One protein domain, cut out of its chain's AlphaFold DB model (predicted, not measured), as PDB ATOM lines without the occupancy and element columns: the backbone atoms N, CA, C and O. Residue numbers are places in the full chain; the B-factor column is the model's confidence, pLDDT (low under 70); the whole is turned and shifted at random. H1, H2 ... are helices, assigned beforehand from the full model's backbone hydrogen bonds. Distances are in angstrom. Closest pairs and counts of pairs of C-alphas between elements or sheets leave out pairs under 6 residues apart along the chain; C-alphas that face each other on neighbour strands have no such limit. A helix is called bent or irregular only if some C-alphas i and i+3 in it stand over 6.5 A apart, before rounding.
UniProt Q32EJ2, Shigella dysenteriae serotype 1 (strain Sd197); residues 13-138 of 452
ATOM      1  N   GLY A  13      55.237  22.250 -45.825       88.32
ATOM      2  CA  GLY A  13      54.774  23.603 -46.156       88.32
ATOM      3  C   GLY A  13      53.378  23.944 -45.616       88.32
ATOM      4  O   GLY A  13      53.052  25.119 -45.503       88.32
ATOM      5  N   LEU A  14      52.564  22.952 -45.233       88.83
ATOM      6  CA  LEU A  14      51.292  23.196 -44.546       88.83
ATOM      7  C   LEU A  14      51.490  23.748 -43.134       88.83
ATOM      8  O   LEU A  14      50.625  24.482 -42.673       88.83
ATOM      9  N   LEU A  15      52.611  23.448 -42.467       87.63
ATOM     10  CA  LEU A  15      52.927  24.043 -41.164       87.63
ATOM     11  C   LEU A  15      53.125  25.556 -41.303       87.63
ATOM     12  O   LEU A  15      52.512  26.322 -40.578       87.63
ATOM     13  N   GLN A  16      53.851  25.990 -42.337       91.52
ATOM     14  CA  GLN A  16      54.034  27.418 -42.626       91.52
ATOM     15  C   GLN A  16      52.709  28.121 -42.955       91.52
ATOM     16  O   GLN A  16      52.504  29.268 -42.576       91.52
ATOM     17  N   VAL A  17      51.797  27.436 -43.656       91.60
ATOM     18  CA  VAL A  17      50.445  27.959 -43.913       91.60
ATOM     19  C   VAL A  17      49.649  28.081 -42.612       91.60
ATOM     20  O   VAL A  17      48.959  29.081 -42.432       91.60
ATOM     21  N   LYS A  18      49.762  27.100 -41.704       91.82
ATOM     22  CA  LYS A  18      49.132  27.156 -40.378       91.82
ATOM     23  C   LYS A  18      49.647  28.331 -39.548       91.82
ATOM     24  O   LYS A  18      48.835  29.022 -38.949       91.82
ATOM     25  N   ASP A  19      50.948  28.600 -39.586       92.39
ATOM     26  CA  ASP A  19      51.557  29.713 -38.847       92.39
ATOM     27  C   ASP A  19      51.187  31.092 -39.422       92.39
ATOM     28  O   ASP A  19      51.145  32.087 -38.701       92.39
ATOM     29  N   ALA A  20      50.919  31.175 -40.730       94.93
ATOM     30  CA  ALA A  20      50.629  32.432 -41.423       94.93
ATOM     31  C   ALA A  20      49.141  32.836 -41.414       94.93
ATOM     32  O   ALA A  20      48.794  33.898 -41.933       94.93
ATOM     33  N   CYS A  21      48.249  31.990 -40.899       96.01
ATOM     34  CA  CYS A  21      46.797  32.172 -40.944       96.01
ATOM     35  C   CYS A  21      46.175  31.926 -39.565       96.01
ATOM     36  O   CYS A  21      46.798  31.347 -38.682       96.01
ATOM     37  N   THR A  22      44.927  32.354 -39.368       95.06
ATOM     38  CA  THR A  22      44.183  31.994 -38.156       95.06
ATOM     39  C   THR A  22      43.535  30.623 -38.339       95.06
ATOM     40  O   THR A  22      43.231  30.211 -39.459       95.06
ATOM     41  N   ALA A  23      43.289  29.907 -37.239       94.23
ATOM     42  CA  ALA A  23      42.583  28.625 -37.295       94.23
ATOM     43  C   ALA A  23      41.207  28.761 -37.974       94.23
ATOM     44  O   ALA A  23      40.825  27.908 -38.773       94.23
ATOM     45  N   ASP A  24      40.503  29.867 -37.716       94.95
ATOM     46  CA  ASP A  24      39.195  30.138 -38.311       94.95
ATOM     47  C   ASP A  24      39.281  30.402 -39.816       94.95
ATOM     48  O   ASP A  24      38.507  29.814 -40.570       94.95
ATOM     49  N   SER A  25      40.256  31.193 -40.289       97.01
ATOM     50  CA  SER A  25      40.381  31.456 -41.729       97.01
ATOM     51  C   SER A  25      40.762  30.200 -42.519       97.01
ATOM     52  O   SER A  25      40.300  30.004 -43.645       97.01
ATOM     53  N   LEU A  26      41.562  29.307 -41.927       97.51
ATOM     54  CA  LEU A  26      41.904  28.011 -42.521       97.51
ATOM     55  C   LEU A  26      40.709  27.058 -42.561       97.51
ATOM     56  O   LEU A  26      40.512  26.374 -43.570       97.51
ATOM     57  N   ALA A  27      39.911  27.020 -41.493       97.65
ATOM     58  CA  ALA A  27      38.711  26.199 -41.422       97.65
ATOM     59  C   ALA A  27      37.645  26.668 -42.425       97.65
ATOM     60  O   ALA A  27      37.056  25.839 -43.120       97.65
ATOM     61  N   GLU A  28      37.439  27.982 -42.558       97.95
ATOM     62  CA  GLU A  28      36.556  28.572 -43.571       97.95
ATOM     63  C   GLU A  28      37.016  28.215 -44.989       97.95
ATOM     64  O   GLU A  28      36.231  27.692 -45.780       97.95
ATOM     65  N   PHE A  29      38.309  28.382 -45.287       97.95
ATOM     66  CA  PHE A  29      38.876  27.994 -46.578       97.95
ATOM     67  C   PHE A  29      38.678  26.500 -46.884       97.95
ATOM     68  O   PHE A  29      38.266  26.132 -47.986       97.95
ATOM     69  N   ALA A  30      38.949  25.618 -45.918       97.91
ATOM     70  CA  ALA A  30      38.752  24.182 -46.092       97.91
ATOM     71  C   ALA A  30      37.269  23.828 -46.301       97.91
ATOM     72  O   ALA A  30      36.948  22.956 -47.113       97.91
ATOM     73  N   TRP A  31      36.361  24.531 -45.618       98.53
ATOM     74  CA  TRP A  31      34.921  24.370 -45.790       98.53
ATOM     75  C   TRP A  31      34.441  24.787 -47.185       98.53
ATOM     76  O   TRP A  31      33.617  24.089 -47.788       98.53
ATOM     77  N   ASP A  32      34.983  25.871 -47.735       98.42
ATOM     78  CA  ASP A  32      34.684  26.322 -49.096       98.42
ATOM     79  C   ASP A  32      35.173  25.314 -50.144       98.42
ATOM     80  O   ASP A  32      34.430  24.968 -51.067       98.42
ATOM     81  N   LEU A  33      36.381  24.759 -49.969       97.84
ATOM     82  CA  LEU A  33      36.897  23.679 -50.822       97.84
ATOM     83  C   LEU A  33      35.983  22.449 -50.798       97.84
ATOM     84  O   LEU A  33      35.633  21.909 -51.852       97.84
ATOM     85  N   PHE A  34      35.572  22.015 -49.606       98.25
ATOM     86  CA  PHE A  34      34.643  20.903 -49.433       98.25
ATOM     87  C   PHE A  34      33.285  21.183 -50.092       98.25
ATOM     88  O   PHE A  34      32.749  20.324 -50.799       98.25
ATOM     89  N   THR A  35      32.741  22.387 -49.912       98.12
ATOM     90  CA  THR A  35      31.455  22.794 -50.494       98.12
ATOM     91  C   THR A  35      31.523  22.821 -52.021       98.12
ATOM     92  O   THR A  35      30.625  22.303 -52.693       98.12
ATOM     93  N   ALA A  36      32.608  23.352 -52.590       98.15
ATOM     94  CA  ALA A  36      32.855  23.339 -54.029       98.15
ATOM     95  C   ALA A  36      32.976  21.905 -54.577       98.15
ATOM     96  O   ALA A  36      32.357  21.577 -55.592       98.15
ATOM     97  N   TRP A  37      33.699  21.025 -53.878       98.01
ATOM     98  CA  TRP A  37      33.808  19.606 -54.230       98.01
ATOM     99  C   TRP A  37      32.454  18.890 -54.206       98.01
ATOM    100  O   TRP A  37      32.126  18.152 -55.137       98.01
ATOM    101  N   LEU A  38      31.639  19.134 -53.177       96.93
ATOM    102  CA  LEU A  38      30.307  18.545 -53.059       96.93
ATOM    103  C   LEU A  38      29.377  19.039 -54.177       96.93
ATOM    104  O   LEU A  38      28.680  18.233 -54.793       96.93
ATOM    105  N   THR A  39      29.424  20.339 -54.485       97.41
ATOM    106  CA  THR A  39      28.645  20.969 -55.566       97.41
ATOM    107  C   THR A  39      29.024  20.414 -56.940       97.41
ATOM    108  O   THR A  39      28.162  20.218 -57.791       97.41
ATOM    109  N   ALA A  40      30.300  20.075 -57.140       97.26
ATOM    110  CA  ALA A  40      30.797  19.413 -58.345       97.26
ATOM    111  C   ALA A  40      30.425  17.914 -58.444       97.26
ATOM    112  O   ALA A  40      30.924  17.214 -59.324       97.26
ATOM    113  N   GLY A  41      29.576  17.398 -57.548       96.02
ATOM    114  CA  GLY A  41      29.144  15.998 -57.537       96.02
ATOM    115  C   GLY A  41      30.095  15.054 -56.799       96.02
ATOM    116  O   GLY A  41      30.025  13.843 -57.001       96.02
ATOM    117  N   ALA A  42      30.970  15.587 -55.938       95.86
ATOM    118  CA  ALA A  42      31.934  14.829 -55.143       95.86
ATOM    119  C   ALA A  42      32.851  13.898 -55.974       95.86
ATOM    120  O   ALA A  42      32.926  12.693 -55.699       95.86
ATOM    121  N   PRO A  43      33.559  14.418 -57.000       95.74
ATOM    122  CA  PRO A  43      34.421  13.607 -57.855       95.74
ATOM    123  C   PRO A  43      35.540  12.939 -57.043       95.74
ATOM    124  O   PRO A  43      36.275  13.598 -56.304       95.74
ATOM    125  N   SER A  44      35.711  11.626 -57.216       93.09
ATOM    126  CA  SER A  44      36.657  10.818 -56.429       93.09
ATOM    127  C   SER A  44      38.117  11.257 -56.566       93.09
ATOM    128  O   SER A  44      38.859  11.192 -55.594       93.09
ATOM    129  N   LYS A  45      38.527  11.755 -57.740       92.93
ATOM    130  CA  LYS A  45      39.894  12.256 -57.989       92.93
ATOM    131  C   LYS A  45      40.253  13.497 -57.169       92.93
ATOM    132  O   LYS A  45      41.430  13.780 -56.980       92.93
ATOM    133  N   GLU A  46      39.250  14.228 -56.690       94.61
ATOM    134  CA  GLU A  46      39.434  15.459 -55.923       94.61
ATOM    135  C   GLU A  46      38.980  15.293 -54.461       94.61
ATOM    136  O   GLU A  46      38.676  16.270 -53.783       94.61
ATOM    137  N   SER A  47      38.952  14.055 -53.942       94.37
ATOM    138  CA  SER A  47      38.556  13.756 -52.555       94.37
ATOM    139  C   SER A  47      39.432  14.430 -51.494       94.37
ATOM    140  O   SER A  47      39.008  14.550 -50.348       94.37
ATOM    141  N   TRP A  48      40.627  14.905 -51.863       94.16
ATOM    142  CA  TRP A  48      41.497  15.698 -50.990       94.16
ATOM    143  C   TRP A  48      40.810  16.968 -50.470       94.16
ATOM    144  O   TRP A  48      41.125  17.421 -49.375       94.16
ATOM    145  N   ALA A  49      39.854  17.536 -51.217       96.36
ATOM    146  CA  ALA A  49      39.084  18.696 -50.769       96.36
ATOM    147  C   ALA A  49      38.188  18.356 -49.566       96.36
ATOM    148  O   ALA A  49      37.917  19.215 -48.735       96.36
ATOM    149  N   PHE A  50      37.763  17.095 -49.449       97.49
ATOM    150  CA  PHE A  50      37.032  16.609 -48.286       97.49
ATOM    151  C   PHE A  50      37.976  16.295 -47.121       97.49
ATOM    152  O   PHE A  50      37.755  16.774 -46.013       97.49
ATOM    153  N   THR A  51      39.063  15.552 -47.356       95.36
ATOM    154  CA  THR A  51      40.008  15.194 -46.281       95.36
ATOM    155  C   THR A  51      40.798  16.392 -45.748       95.36
ATOM    156  O   THR A  51      41.243  16.355 -44.604       95.36
ATOM    157  N   ALA A  52      40.903  17.491 -46.505       95.67
ATOM    158  CA  ALA A  52      41.467  18.757 -46.035       95.67
ATOM    159  C   ALA A  52      40.761  19.306 -44.782       95.67
ATOM    160  O   ALA A  52      41.413  19.964 -43.969       95.67
ATOM    161  N   LEU A  53      39.475  18.984 -44.579       97.86
ATOM    162  CA  LEU A  53      38.756  19.313 -43.345       97.86
ATOM    163  C   LEU A  53      39.422  18.693 -42.109       97.86
ATOM    164  O   LEU A  53      39.430  19.316 -41.059       97.86
ATOM    165  N   GLY A  54      40.018  17.502 -42.221       96.00
ATOM    166  CA  GLY A  54      40.734  16.864 -41.110       96.00
ATOM    167  C   GLY A  54      42.057  17.555 -40.767       96.00
ATOM    168  O   GLY A  54      42.564  17.412 -39.666       96.00
ATOM    169  N   VAL A  55      42.619  18.315 -41.710       94.35
ATOM    170  CA  VAL A  55      43.926  18.972 -41.559       94.35
ATOM    171  C   VAL A  55      43.787  20.409 -41.066       94.35
ATOM    172  O   VAL A  55      44.617  20.873 -40.279       94.35
ATOM    173  N   LEU A  56      42.784  21.122 -41.584       96.17
ATOM    174  CA  LEU A  56      42.579  22.560 -41.387       96.17
ATOM    175  C   LEU A  56      41.277  22.897 -40.648       96.17
ATOM    176  O   LEU A  56      41.060  24.058 -40.319       96.17
ATOM    177  N   GLY A  57      40.400  21.918 -40.424       97.24
ATOM    178  CA  GLY A  57      39.129  22.128 -39.746       97.24
ATOM    179  C   GLY A  57      39.284  22.356 -38.246       97.24
ATOM    180  O   GLY A  57      40.241  21.917 -37.614       97.24
ATOM    181  N   ASN A  58      38.289  23.032 -37.686       95.95
ATOM    182  CA  ASN A  58      38.147  23.344 -36.267       95.95
ATOM    183  C   ASN A  58      36.814  22.782 -35.725       95.95
ATOM    184  O   ASN A  58      36.093  22.043 -36.404       95.95
ATOM    185  N   ASP A  59      36.425  23.184 -34.518       94.51
ATOM    186  CA  ASP A  59      35.167  22.746 -33.912       94.51
ATOM    187  C   ASP A  59      33.927  23.129 -34.731       94.51
ATOM    188  O   ASP A  59      32.938  22.397 -34.752       94.51
ATOM    189  N   ASP A  60      33.929  24.279 -35.415       95.04
ATOM    190  CA  ASP A  60      32.807  24.666 -36.278       95.04
ATOM    191  C   ASP A  60      32.703  23.744 -37.500       95.04
ATOM    192  O   ASP A  60      31.606  23.298 -37.851       95.04
ATOM    193  N   THR A  61      33.846  23.342 -38.060       98.09
ATOM    194  CA  THR A  61      33.909  22.304 -39.096       98.09
ATOM    195  C   THR A  61      33.294  20.999 -38.596       98.09
ATOM    196  O   THR A  61      32.420  20.441 -39.261       98.09
ATOM    197  N   ALA A  62      33.664  20.541 -37.396       97.15
ATOM    198  CA  ALA A  62      33.092  19.337 -36.795       97.15
ATOM    199  C   ALA A  62      31.566  19.450 -36.597       97.15
ATOM    200  O   ALA A  62      30.815  18.530 -36.946       97.15
ATOM    201  N   ARG A  63      31.078  20.600 -36.106       94.44
ATOM    202  CA  ARG A  63      29.641  20.874 -35.916       94.44
ATOM    203  C   ARG A  63      28.862  20.878 -37.230       94.44
ATOM    204  O   ARG A  63      27.727  20.404 -37.250       94.44
ATOM    205  N   LYS A  64      29.425  21.441 -38.303       97.22
ATOM    206  CA  LYS A  64      28.781  21.500 -39.625       97.22
ATOM    207  C   LYS A  64      28.836  20.155 -40.352       97.22
ATOM    208  O   LYS A  64      27.874  19.782 -41.021       97.22
ATOM    209  N   LEU A  65      29.928  19.408 -40.196       98.38
ATOM    210  CA  LEU A  65      30.136  18.118 -40.851       98.38
ATOM    211  C   LEU A  65      29.283  16.998 -40.234       98.38
ATOM    212  O   LEU A  65      28.746  16.159 -40.956       98.38
ATOM    213  N   THR A  66      29.114  16.989 -38.910       97.39
ATOM    214  CA  THR A  66      28.430  15.897 -38.194       97.39
ATOM    215  C   THR A  66      27.002  15.611 -38.693       97.39
ATOM    216  O   THR A  66      26.682  14.441 -38.924       97.39
ATOM    217  N   PRO A  67      26.122  16.609 -38.924       96.87
ATOM    218  CA  PRO A  67      24.808  16.369 -39.522       96.87
ATOM    219  C   PRO A  67      24.872  15.695 -40.899       96.87
ATOM    220  O   PRO A  67      24.052  14.822 -41.179       96.87
ATOM    221  N   LEU A  68      25.863  16.046 -41.729       98.29
ATOM    222  CA  LEU A  68      26.060  15.435 -43.045       98.29
ATOM    223  C   LEU A  68      26.470  13.964 -42.907       98.29
ATOM    224  O   LEU A  68      25.862  13.099 -43.535       98.29
ATOM    225  N   ILE A  69      27.414  13.660 -42.006       98.40
ATOM    226  CA  ILE A  69      27.824  12.279 -41.695       98.40
ATOM    227  C   ILE A  69      26.622  11.430 -41.275       98.40
ATOM    228  O   ILE A  69      26.460  10.301 -41.737       98.40
ATOM    229  N   ARG A  70      25.752  11.981 -40.422       97.29
ATOM    230  CA  ARG A  70      24.551  11.289 -39.933       97.29
ATOM    231  C   ARG A  70      23.505  11.048 -41.028       97.29
ATOM    232  O   ARG A  70      22.730  10.100 -40.897       97.29
ATOM    233  N   ALA A  71      23.464  11.878 -42.071       97.22
ATOM    234  CA  ALA A  71      22.496  11.792 -43.167       97.22
ATOM    235  C   ALA A  71      22.961  10.883 -44.317       97.22
ATOM    236  O   ALA A  71      22.175  10.079 -44.819       97.22
ATOM    237  N   TRP A  72      24.245  10.951 -44.682       97.59
ATOM    238  CA  TRP A  72      24.818  10.317 -45.873       97.59
ATOM    239  C   TRP A  72      24.525   8.826 -46.073       97.59
ATOM    240  O   TRP A  72      24.293   8.442 -47.219       97.59
ATOM    241  N   PRO A  73      24.475   7.953 -45.047       94.49
ATOM    242  CA  PRO A  73      24.092   6.562 -45.279       94.49
ATOM    243  C   PRO A  73      22.670   6.407 -45.842       94.49
ATOM    244  O   PRO A  73      22.417   5.469 -46.588       94.49
ATOM    245  N   GLY A  74      21.753   7.332 -45.535       92.57
ATOM    246  CA  GLY A  74      20.403   7.363 -46.116       92.57
ATOM    247  C   GLY A  74      20.374   7.854 -47.562       92.57
ATOM    248  O   GLY A  74      19.420   7.595 -48.283       92.57
ATOM    249  N   GLU A  75      21.441   8.518 -47.998       94.92
ATOM    250  CA  GLU A  75      21.657   8.989 -49.368       94.92
ATOM    251  C   GLU A  75      22.534   8.010 -50.171       94.92
ATOM    252  O   GLU A  75      23.066   8.358 -51.221       94.92
ATOM    253  N   SER A  76      22.729   6.780 -49.672       94.97
ATOM    254  CA  SER A  76      23.647   5.772 -50.232       94.97
ATOM    255  C   SER A  76      25.128   6.193 -50.258       94.97
ATOM    256  O   SER A  76      25.947   5.583 -50.945       94.97
ATOM    257  N   GLN A  77      25.519   7.201 -49.469       95.83
ATOM    258  CA  GLN A  77      26.883   7.743 -49.408       95.83
ATOM    259  C   GLN A  77      27.707   7.164 -48.242       95.83
ATOM    260  O   GLN A  77      28.428   7.880 -47.545       95.83
ATOM    261  N   HIS A  78      27.645   5.845 -48.032       94.68
ATOM    262  CA  HIS A  78      28.296   5.151 -46.905       94.68
ATOM    263  C   HIS A  78      29.810   5.397 -46.809       94.68
ATOM    264  O   HIS A  78      30.336   5.654 -45.723       94.68
ATOM    265  N   LYS A  79      30.516   5.357 -47.948       95.77
ATOM    266  CA  LYS A  79      31.968   5.602 -48.000       95.77
ATOM    267  C   LYS A  79      32.310   7.022 -47.554       95.77
ATOM    268  O   LYS A  79      33.232   7.211 -46.772       95.77
ATOM    269  N   ARG A  80      31.527   8.011 -47.997       97.18
ATOM    270  CA  ARG A  80      31.704   9.412 -47.595       97.18
ATOM    271  C   ARG A  80      31.457   9.594 -46.100       97.18
ATOM    272  O   ARG A  80      32.216  10.294 -45.446       97.18
ATOM    273  N   ALA A  81      30.444   8.925 -45.557       98.04
ATOM    274  CA  ALA A  81      30.173   8.945 -44.125       98.04
ATOM    275  C   ALA A  81      31.318   8.354 -43.302       98.04
ATOM    276  O   ALA A  81      31.701   8.946 -42.302       98.04
ATOM    277  N   THR A  82      31.914   7.257 -43.774       97.86
ATOM    278  CA  THR A  82      33.089   6.640 -43.137       97.86
ATOM    279  C   THR A  82      34.280   7.604 -43.126       97.86
ATOM    280  O   THR A  82      34.824   7.867 -42.059       97.86
ATOM    281  N   VAL A  83      34.592   8.230 -44.269       97.61
ATOM    282  CA  VAL A  83      35.652   9.255 -44.363       97.61
ATOM    283  C   VAL A  83      35.348  10.480 -43.493       97.61
ATOM    284  O   VAL A  83      36.246  11.094 -42.930       97.61
ATOM    285  N   GLY A  84      34.076  10.827 -43.313       98.45
ATOM    286  CA  GLY A  84      33.684  11.869 -42.369       98.45
ATOM    287  C   GLY A  84      34.040  11.537 -40.917       98.45
ATOM    288  O   GLY A  84      34.438  12.434 -40.179       98.45
ATOM    289  N   LEU A  85      33.951  10.267 -40.507       98.47
ATOM    290  CA  LEU A  85      34.421   9.843 -39.185       98.47
ATOM    291  C   LEU A  85      35.946   9.964 -39.067       98.47
ATOM    292  O   LEU A  85      36.426  10.410 -38.029       98.47
ATOM    293  N   ASP A  86      36.693   9.611 -40.126       97.64
ATOM    294  CA  ASP A  86      38.151   9.822 -40.190       97.64
ATOM    295  C   ASP A  86      38.500  11.301 -39.990       97.64
ATOM    296  O   ASP A  86      39.409  11.635 -39.237       97.64
ATOM    297  N   ILE A  87      37.739  12.196 -40.622       98.22
ATOM    298  CA  ILE A  87      37.936  13.643 -40.512       98.22
ATOM    299  C   ILE A  87      37.667  14.146 -39.092       98.22
ATOM    300  O   ILE A  87      38.456  14.938 -38.590       98.22
ATOM    301  N   LEU A  88      36.596  13.695 -38.427       98.38
ATOM    302  CA  LEU A  88      36.342  14.079 -37.030       98.38
ATOM    303  C   LEU A  88      37.476  13.616 -36.104       98.38
ATOM    304  O   LEU A  88      37.931  14.392 -35.267       98.38
ATOM    305  N   ALA A  89      37.959  12.384 -36.287       97.00
ATOM    306  CA  ALA A  89      39.102  11.864 -35.544       97.00
ATOM    307  C   ALA A  89      40.387  12.667 -35.817       97.00
ATOM    308  O   ALA A  89      41.138  12.946 -34.889       97.00
ATOM    309  N   ALA A  90      40.613  13.075 -37.070       95.79
ATOM    310  CA  ALA A  90      41.782  13.852 -37.477       95.79
ATOM    311  C   ALA A  90      41.769  15.301 -36.960       95.79
ATOM    312  O   ALA A  90      42.826  15.807 -36.594       95.79
ATOM    313  N   ILE A  91      40.595  15.951 -36.887       96.64
ATOM    314  CA  ILE A  91      40.458  17.261 -36.220       96.64
ATOM    315  C   ILE A  91      40.878  17.132 -34.751       96.64
ATOM    316  O   ILE A  91      41.588  17.989 -34.234       96.64
ATOM    317  N   GLY A  92      40.453  16.052 -34.085       93.77
ATOM    318  CA  GLY A  92      41.011  15.617 -32.803       93.77
ATOM    319  C   GLY A  92      40.717  16.507 -31.592       93.77
ATOM    320  O   GLY A  92      41.153  16.164 -30.495       93.77
ATOM    321  N   SER A  93      39.986  17.613 -31.761       93.73
ATOM    322  CA  SER A  93      39.515  18.452 -30.656       93.73
ATOM    323  C   SER A  93      38.435  17.748 -29.834       93.73
ATOM    324  O   SER A  93      37.728  16.874 -30.344       93.73
ATOM    325  N   ASP A  94      38.241  18.170 -28.583       91.85
ATOM    326  CA  ASP A  94      37.236  17.572 -27.692       91.85
ATOM    327  C   ASP A  94      35.831  17.653 -28.289       91.85
ATOM    328  O   ASP A  94      35.081  16.681 -28.255       91.85
ATOM    329  N   ILE A  95      35.489  18.763 -28.955       92.55
ATOM    330  CA  ILE A  95      34.217  18.881 -29.674       92.55
ATOM    331  C   ILE A  95      34.136  17.864 -30.814       92.55
ATOM    332  O   ILE A  95      33.103  17.210 -30.962       92.55
ATOM    333  N   ALA A  96      35.182  17.700 -31.628       95.91
ATOM    334  CA  ALA A  96      35.161  16.751 -32.739       95.91
ATOM    335  C   ALA A  96      35.040  15.298 -32.255       95.91
ATOM    336  O   ALA A  96      34.212  14.538 -32.772       95.91
ATOM    337  N   LEU A  97      35.798  14.934 -31.221       95.72
ATOM    338  CA  LEU A  97      35.780  13.603 -30.621       95.72
ATOM    339  C   LEU A  97      34.471  13.329 -29.868       95.72
ATOM    340  O   LEU A  97      33.918  12.236 -29.985       95.72
ATOM    341  N   MET A  98      33.890  14.326 -29.196       93.76
ATOM    342  CA  MET A  98      32.549  14.242 -28.607       93.76
ATOM    343  C   MET A  98      31.467  14.035 -29.680       93.76
ATOM    344  O   MET A  98      30.528  13.259 -29.482       93.76
ATOM    345  N   GLN A  99      31.560  14.708 -30.832       94.58
ATOM    346  CA  GLN A  99      30.617  14.492 -31.937       94.58
ATOM    347  C   GLN A  99      30.751  13.078 -32.515       94.58
ATOM    348  O   GLN A  99      29.731  12.420 -32.753       94.58
ATOM    349  N   LEU A 100      31.987  12.599 -32.694       96.60
ATOM    350  CA  LEU A 100      32.283  11.229 -33.112       96.60
ATOM    351  C   LEU A 100      31.709  10.214 -32.115       96.60
ATOM    352  O   LEU A 100      30.986   9.304 -32.527       96.60
ATOM    353  N   ASN A 101      31.928  10.414 -30.814       94.16
ATOM    354  CA  ASN A 101      31.360   9.547 -29.787       94.16
ATOM    355  C   ASN A 101      29.829   9.597 -29.792       94.16
ATOM    356  O   ASN A 101      29.160   8.573 -29.739       94.16
ATOM    357  N   GLY A 102      29.240  10.775 -29.997       93.18
ATOM    358  CA  GLY A 102      27.800  10.906 -30.181       93.18
ATOM    359  C   GLY A 102      27.259  10.094 -31.367       93.18
ATOM    360  O   GLY A 102      26.086   9.713 -31.362       93.18
ATOM    361  N   ILE A 103      28.057   9.851 -32.414       95.63
ATOM    362  CA  ILE A 103      27.692   8.954 -33.523       95.63
ATOM    363  C   ILE A 103      27.832   7.489 -33.087       95.63
ATOM    364  O   ILE A 103      26.912   6.711 -33.340       95.63
ATOM    365  N   ALA A 104      28.929   7.136 -32.413       93.64
ATOM    366  CA  ALA A 104      29.195   5.794 -31.887       93.64
ATOM    367  C   ALA A 104      28.104   5.322 -30.910       93.64
ATOM    368  O   ALA A 104      27.612   4.196 -31.000       93.64
ATOM    369  N   GLN A 105      27.646   6.219 -30.038       88.47
ATOM    370  CA  GLN A 105      26.594   5.947 -29.063       88.47
ATOM    371  C   GLN A 105      25.214   5.863 -29.713       88.47
ATOM    372  O   GLN A 105      24.417   4.976 -29.405       88.47
ATOM    373  N   LYS A 106      24.917   6.767 -30.656       85.63
ATOM    374  CA  LYS A 106      23.580   6.858 -31.243       85.63
ATOM    375  C   LYS A 106      23.606   7.242 -32.713       85.63
ATOM    376  O   LYS A 106      23.693   8.417 -33.083       85.63
ATOM    377  N   LEU A 107      23.371   6.247 -33.561       89.16
ATOM    378  CA  LEU A 107      23.067   6.435 -34.972       89.16
ATOM    379  C   LEU A 107      22.100   5.348 -35.454       89.16
ATOM    380  O   LEU A 107      22.234   4.179 -35.111       89.16
ATOM    381  N   LYS A 108      21.127   5.726 -36.292       82.34
ATOM    382  CA  LYS A 108      20.162   4.772 -36.869       82.34
ATOM    383  C   LYS A 108      20.801   3.756 -37.829       82.34
ATOM    384  O   LYS A 108      20.262   2.673 -38.025       82.34
ATOM    385  N   PHE A 109      21.941   4.102 -38.426       89.03
ATOM    386  CA  PHE A 109      22.673   3.275 -39.384       89.03
ATOM    387  C   PHE A 109      23.777   2.474 -38.685       89.03
ATOM    388  O   PHE A 109      24.855   3.002 -38.420       89.03
ATOM    389  N   LYS A 110      23.512   1.190 -38.422       86.02
ATOM    390  CA  LYS A 110      24.375   0.328 -37.596       86.02
ATOM    391  C   LYS A 110      25.799   0.177 -38.117       86.02
ATOM    392  O   LYS A 110      26.728   0.373 -37.353       86.02
ATOM    393  N   ALA A 111      25.986  -0.052 -39.415       90.15
ATOM    394  CA  ALA A 111      27.328  -0.201 -39.977       90.15
ATOM    395  C   ALA A 111      28.222   1.027 -39.716       90.15
ATOM    396  O   ALA A 111      29.378   0.872 -39.349       90.15
ATOM    397  N   LEU A 112      27.688   2.247 -39.860       96.28
ATOM    398  CA  LEU A 112      28.459   3.460 -39.574       96.28
ATOM    399  C   LEU A 112      28.628   3.690 -38.065       96.28
ATOM    400  O   LEU A 112      29.663   4.199 -37.647       96.28
ATOM    401  N   GLN A 113      27.633   3.306 -37.259       95.33
ATOM    402  CA  GLN A 113      27.725   3.342 -35.799       95.33
ATOM    403  C   GLN A 113      28.891   2.480 -35.298       95.33
ATOM    404  O   GLN A 113      29.708   2.966 -34.523       95.33
ATOM    405  N   GLU A 114      28.997   1.235 -35.768       93.88
ATOM    406  CA  GLU A 114      30.077   0.324 -35.376       93.88
ATOM    407  C   GLU A 114      31.446   0.845 -35.827       93.88
ATOM    408  O   GLU A 114      32.374   0.866 -35.029       93.88
ATOM    409  N   ARG A 115      31.560   1.417 -37.035       97.17
ATOM    410  CA  ARG A 115      32.802   2.094 -37.455       97.17
ATOM    411  C   ARG A 115      33.177   3.277 -36.564       97.17
ATOM    412  O   ARG A 115      34.356   3.519 -36.338       97.17
ATOM    413  N   ALA A 116      32.199   4.029 -36.066       97.95
ATOM    414  CA  ALA A 116      32.471   5.100 -35.112       97.95
ATOM    415  C   ALA A 116      32.945   4.543 -33.759       97.95
ATOM    416  O   ALA A 116      33.862   5.112 -33.178       97.95
ATOM    417  N   LYS A 117      32.380   3.424 -33.284       95.97
ATOM    418  CA  LYS A 117      32.842   2.746 -32.060       95.97
ATOM    419  C   LYS A 117      34.262   2.204 -32.193       95.97
ATOM    420  O   LYS A 117      35.059   2.439 -31.296       95.97
ATOM    421  N   GLU A 118      34.579   1.544 -33.309       96.75
ATOM    422  CA  GLU A 118      35.939   1.079 -33.624       96.75
ATOM    423  C   GLU A 118      36.932   2.242 -33.526       96.75
ATOM    424  O   GLU A 118      37.914   2.156 -32.805       96.75
ATOM    425  N   LYS A 119      36.610   3.393 -34.124       96.68
ATOM    426  CA  LYS A 119      37.468   4.584 -34.042       96.68
ATOM    427  C   LYS A 119      37.659   5.125 -32.638       96.68
ATOM    428  O   LYS A 119      38.749   5.563 -32.298       96.68
ATOM    429  N   ILE A 120      36.593   5.161 -31.844       96.65
ATOM    430  CA  ILE A 120      36.686   5.587 -30.449       96.65
ATOM    431  C   ILE A 120      37.588   4.622 -29.667       96.65
ATOM    432  O   ILE A 120      38.414   5.085 -28.885       96.65
ATOM    433  N   ALA A 121      37.484   3.314 -29.923       96.57
ATOM    434  CA  ALA A 121      38.363   2.311 -29.330       96.57
ATOM    435  C   ALA A 121      39.825   2.490 -29.772       96.57
ATOM    436  O   ALA A 121      40.691   2.544 -28.905       96.57
ATOM    437  N   ASP A 122      40.092   2.694 -31.065       97.11
ATOM    438  CA  ASP A 122      41.445   2.929 -31.592       97.11
ATOM    439  C   ASP A 122      42.087   4.181 -30.964       97.11
ATOM    440  O   ASP A 122      43.261   4.183 -30.589       97.11
ATOM    441  N   ILE A 123      41.317   5.268 -30.822       95.53
ATOM    442  CA  ILE A 123      41.802   6.509 -30.203       95.53
ATOM    443  C   ILE A 123      42.076   6.290 -28.714       95.53
ATOM    444  O   ILE A 123      43.108   6.750 -28.225       95.53
ATOM    445  N   ALA A 124      41.185   5.598 -28.002       95.56
ATOM    446  CA  ALA A 124      41.379   5.273 -26.593       95.56
ATOM    447  C   ALA A 124      42.640   4.415 -26.394       95.56
ATOM    448  O   ALA A 124      43.501   4.786 -25.601       95.56
ATOM    449  N   GLU A 125      42.808   3.356 -27.189       96.62
ATOM    450  CA  GLU A 125      43.979   2.474 -27.157       96.62
ATOM    451  C   GLU A 125      45.275   3.232 -27.464       96.62
ATOM    452  O   GLU A 125      46.247   3.107 -26.724       96.62
ATOM    453  N   SER A 126      45.283   4.104 -28.481       95.03
ATOM    454  CA  SER A 126      46.455   4.935 -28.815       95.03
ATOM    455  C   SER A 126      46.871   5.901 -27.698       95.03
ATOM    456  O   SER A 126      47.999   6.391 -27.687       95.03
ATOM    457  N   ARG A 127      45.948   6.192 -26.773       93.00
ATOM    458  CA  ARG A 127      46.159   7.028 -25.585       93.00
ATOM    459  C   ARG A 127      46.330   6.197 -24.309       93.00
ATOM    460  O   ARG A 127      46.384   6.792 -23.236       93.00
ATOM    461  N   GLU A 128      46.400   4.870 -24.427       95.42
ATOM    462  CA  GLU A 128      46.497   3.907 -23.319       95.42
ATOM    463  C   GLU A 128      45.327   4.009 -22.326       95.42
ATOM    464  O   GLU A 128      45.492   3.884 -21.115       95.42
ATOM    465  N   LEU A 129      44.121   4.254 -22.845       93.27
ATOM    466  CA  LEU A 129      42.894   4.391 -22.066       93.27
ATOM    467  C   LEU A 129      41.896   3.300 -22.416       93.27
ATOM    468  O   LEU A 129      41.765   2.883 -23.569       93.27
ATOM    469  N   THR A 130      41.088   2.919 -21.435       92.32
ATOM    470  CA  THR A 130      39.824   2.251 -21.737       92.32
ATOM    471  C   THR A 130      38.879   3.216 -22.461       92.32
ATOM    472  O   THR A 130      38.951   4.436 -22.294       92.32
ATOM    473  N   VAL A 131      37.924   2.680 -23.230       91.27
ATOM    474  CA  VAL A 131      36.874   3.497 -23.872       91.27
ATOM    475  C   VAL A 131      36.152   4.362 -22.842       91.27
ATOM    476  O   VAL A 131      35.912   5.537 -23.083       91.27
ATOM    477  N   ALA A 132      35.857   3.803 -21.671       89.64
ATOM    478  CA  ALA A 132      35.122   4.495 -20.627       89.64
ATOM    479  C   ALA A 132      35.921   5.690 -20.055       89.64
ATOM    480  O   ALA A 132      35.363   6.773 -19.862       89.64
ATOM    481  N   GLU A 133      37.227   5.526 -19.815       92.25
ATOM    482  CA  GLU A 133      38.111   6.619 -19.375       92.25
ATOM    483  C   GLU A 133      38.297   7.671 -20.462       92.25
ATOM    484  O   GLU A 133      38.285   8.867 -20.175       92.25
ATOM    485  N   PHE A 134      38.444   7.244 -21.715       93.13
ATOM    486  CA  PHE A 134      38.491   8.166 -22.838       93.13
ATOM    487  C   PHE A 134      37.201   8.986 -22.925       93.13
ATOM    488  O   PHE A 134      37.267  10.203 -23.070       93.13
ATOM    489  N   GLU A 135      36.038   8.355 -22.751       90.97
ATOM    490  CA  GLU A 135      34.750   9.041 -22.744       90.97
ATOM    491  C   GLU A 135      34.629  10.093 -21.644       90.97
ATOM    492  O   GLU A 135      33.990  11.117 -21.885       90.97
ATOM    493  N   ASP A 136      35.234   9.897 -20.469       89.60
ATOM    494  CA  ASP A 136      35.254  10.917 -19.410       89.60
ATOM    495  C   ASP A 136      36.013  12.175 -19.836       89.60
ATOM    496  O   ASP A 136      35.605  13.282 -19.491       89.60
ATOM    497  N   ARG A 137      37.041  12.008 -20.672       90.03
ATOM    498  CA  ARG A 137      37.871  13.089 -21.222       90.03
ATOM    499  C   ARG A 137      37.250  13.789 -22.429       90.03
ATOM    500  O   ARG A 137      37.799  14.777 -22.894       90.03
ATOM    501  N   LEU A 138      36.133  13.286 -22.957       90.45
ATOM    502  CA  LEU A 138      35.470  13.880 -24.124       90.45
ATOM    503  C   LEU A 138      34.636  15.116 -23.797       90.45
ATOM    504  O   LEU A 138      34.185  15.794 -24.721       90.45
TER     505      LEU A 138
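This is residues 13 to 138 of the 452 residues of a protein of Shigella dysenteriae serotype 1 (strain Sd197) (UniProt Q32EJ2). A stack of helices in two rows, H2, H4 and H6 running one way in one row and H3, H5 and H7 running back in the other; H5 is in the middle, and short H1 and H8 lie at opposite ends of the stack. The printed part has 126 residues with eight named helices, H1 to H8 in chain order, and no named strand: all helix. It is compact, with a radius of gyration of the C-alphas of 14.6 A and spans of 37 by 36 by 21 A.

H1, residues 13 to 19, begins at C-alpha 13 (54.774, 23.603, -46.156). H2 is residues 23 to 39, 24.2 A long; H3 is 48 to 56. H4, residues 59 to 75, 24.7 A, has a kink of 26 degrees near residue 67 and is irregular, C-alphas 70 and 73 being 7.2 A apart. H5 is 78 to 91, H6 94 to 105 and H7 110 to 126, 24.2 A. H8, 131 to 136, ends at C-alpha 136 (35.254, 10.917, -19.410).

H5, the hub, touches H3, H4, H6 and H7. H4, H5 and H6 form an up-and-down bundle, each running against the one before. H4 and H5, a hairpin, have closest C-alphas at Ile 69 and Ala 81, 4.7 A. H2 and H3, a hairpin, touch at Phe 34 and Phe 50, 5.0 A. H7 touches H8 with residues 120 to 125 alone, closest at Ala 124 and Phe 134, 5.6 A, about perpendicular at 79 degrees. H1 touches no helix but is near H3. O i to N i+4 pairs are within hydrogen-bond range throughout H1, H2, H5, H6, H7 and H8, in 8 of 13 in H4 and 2 of 5 in H3, where 4 of 6 i+3 pairs are.

The farthest C-alphas, Ala 40 and Glu 133, are 41.7 A apart. The printed part has no cut and no long link; no printed residue is under 70.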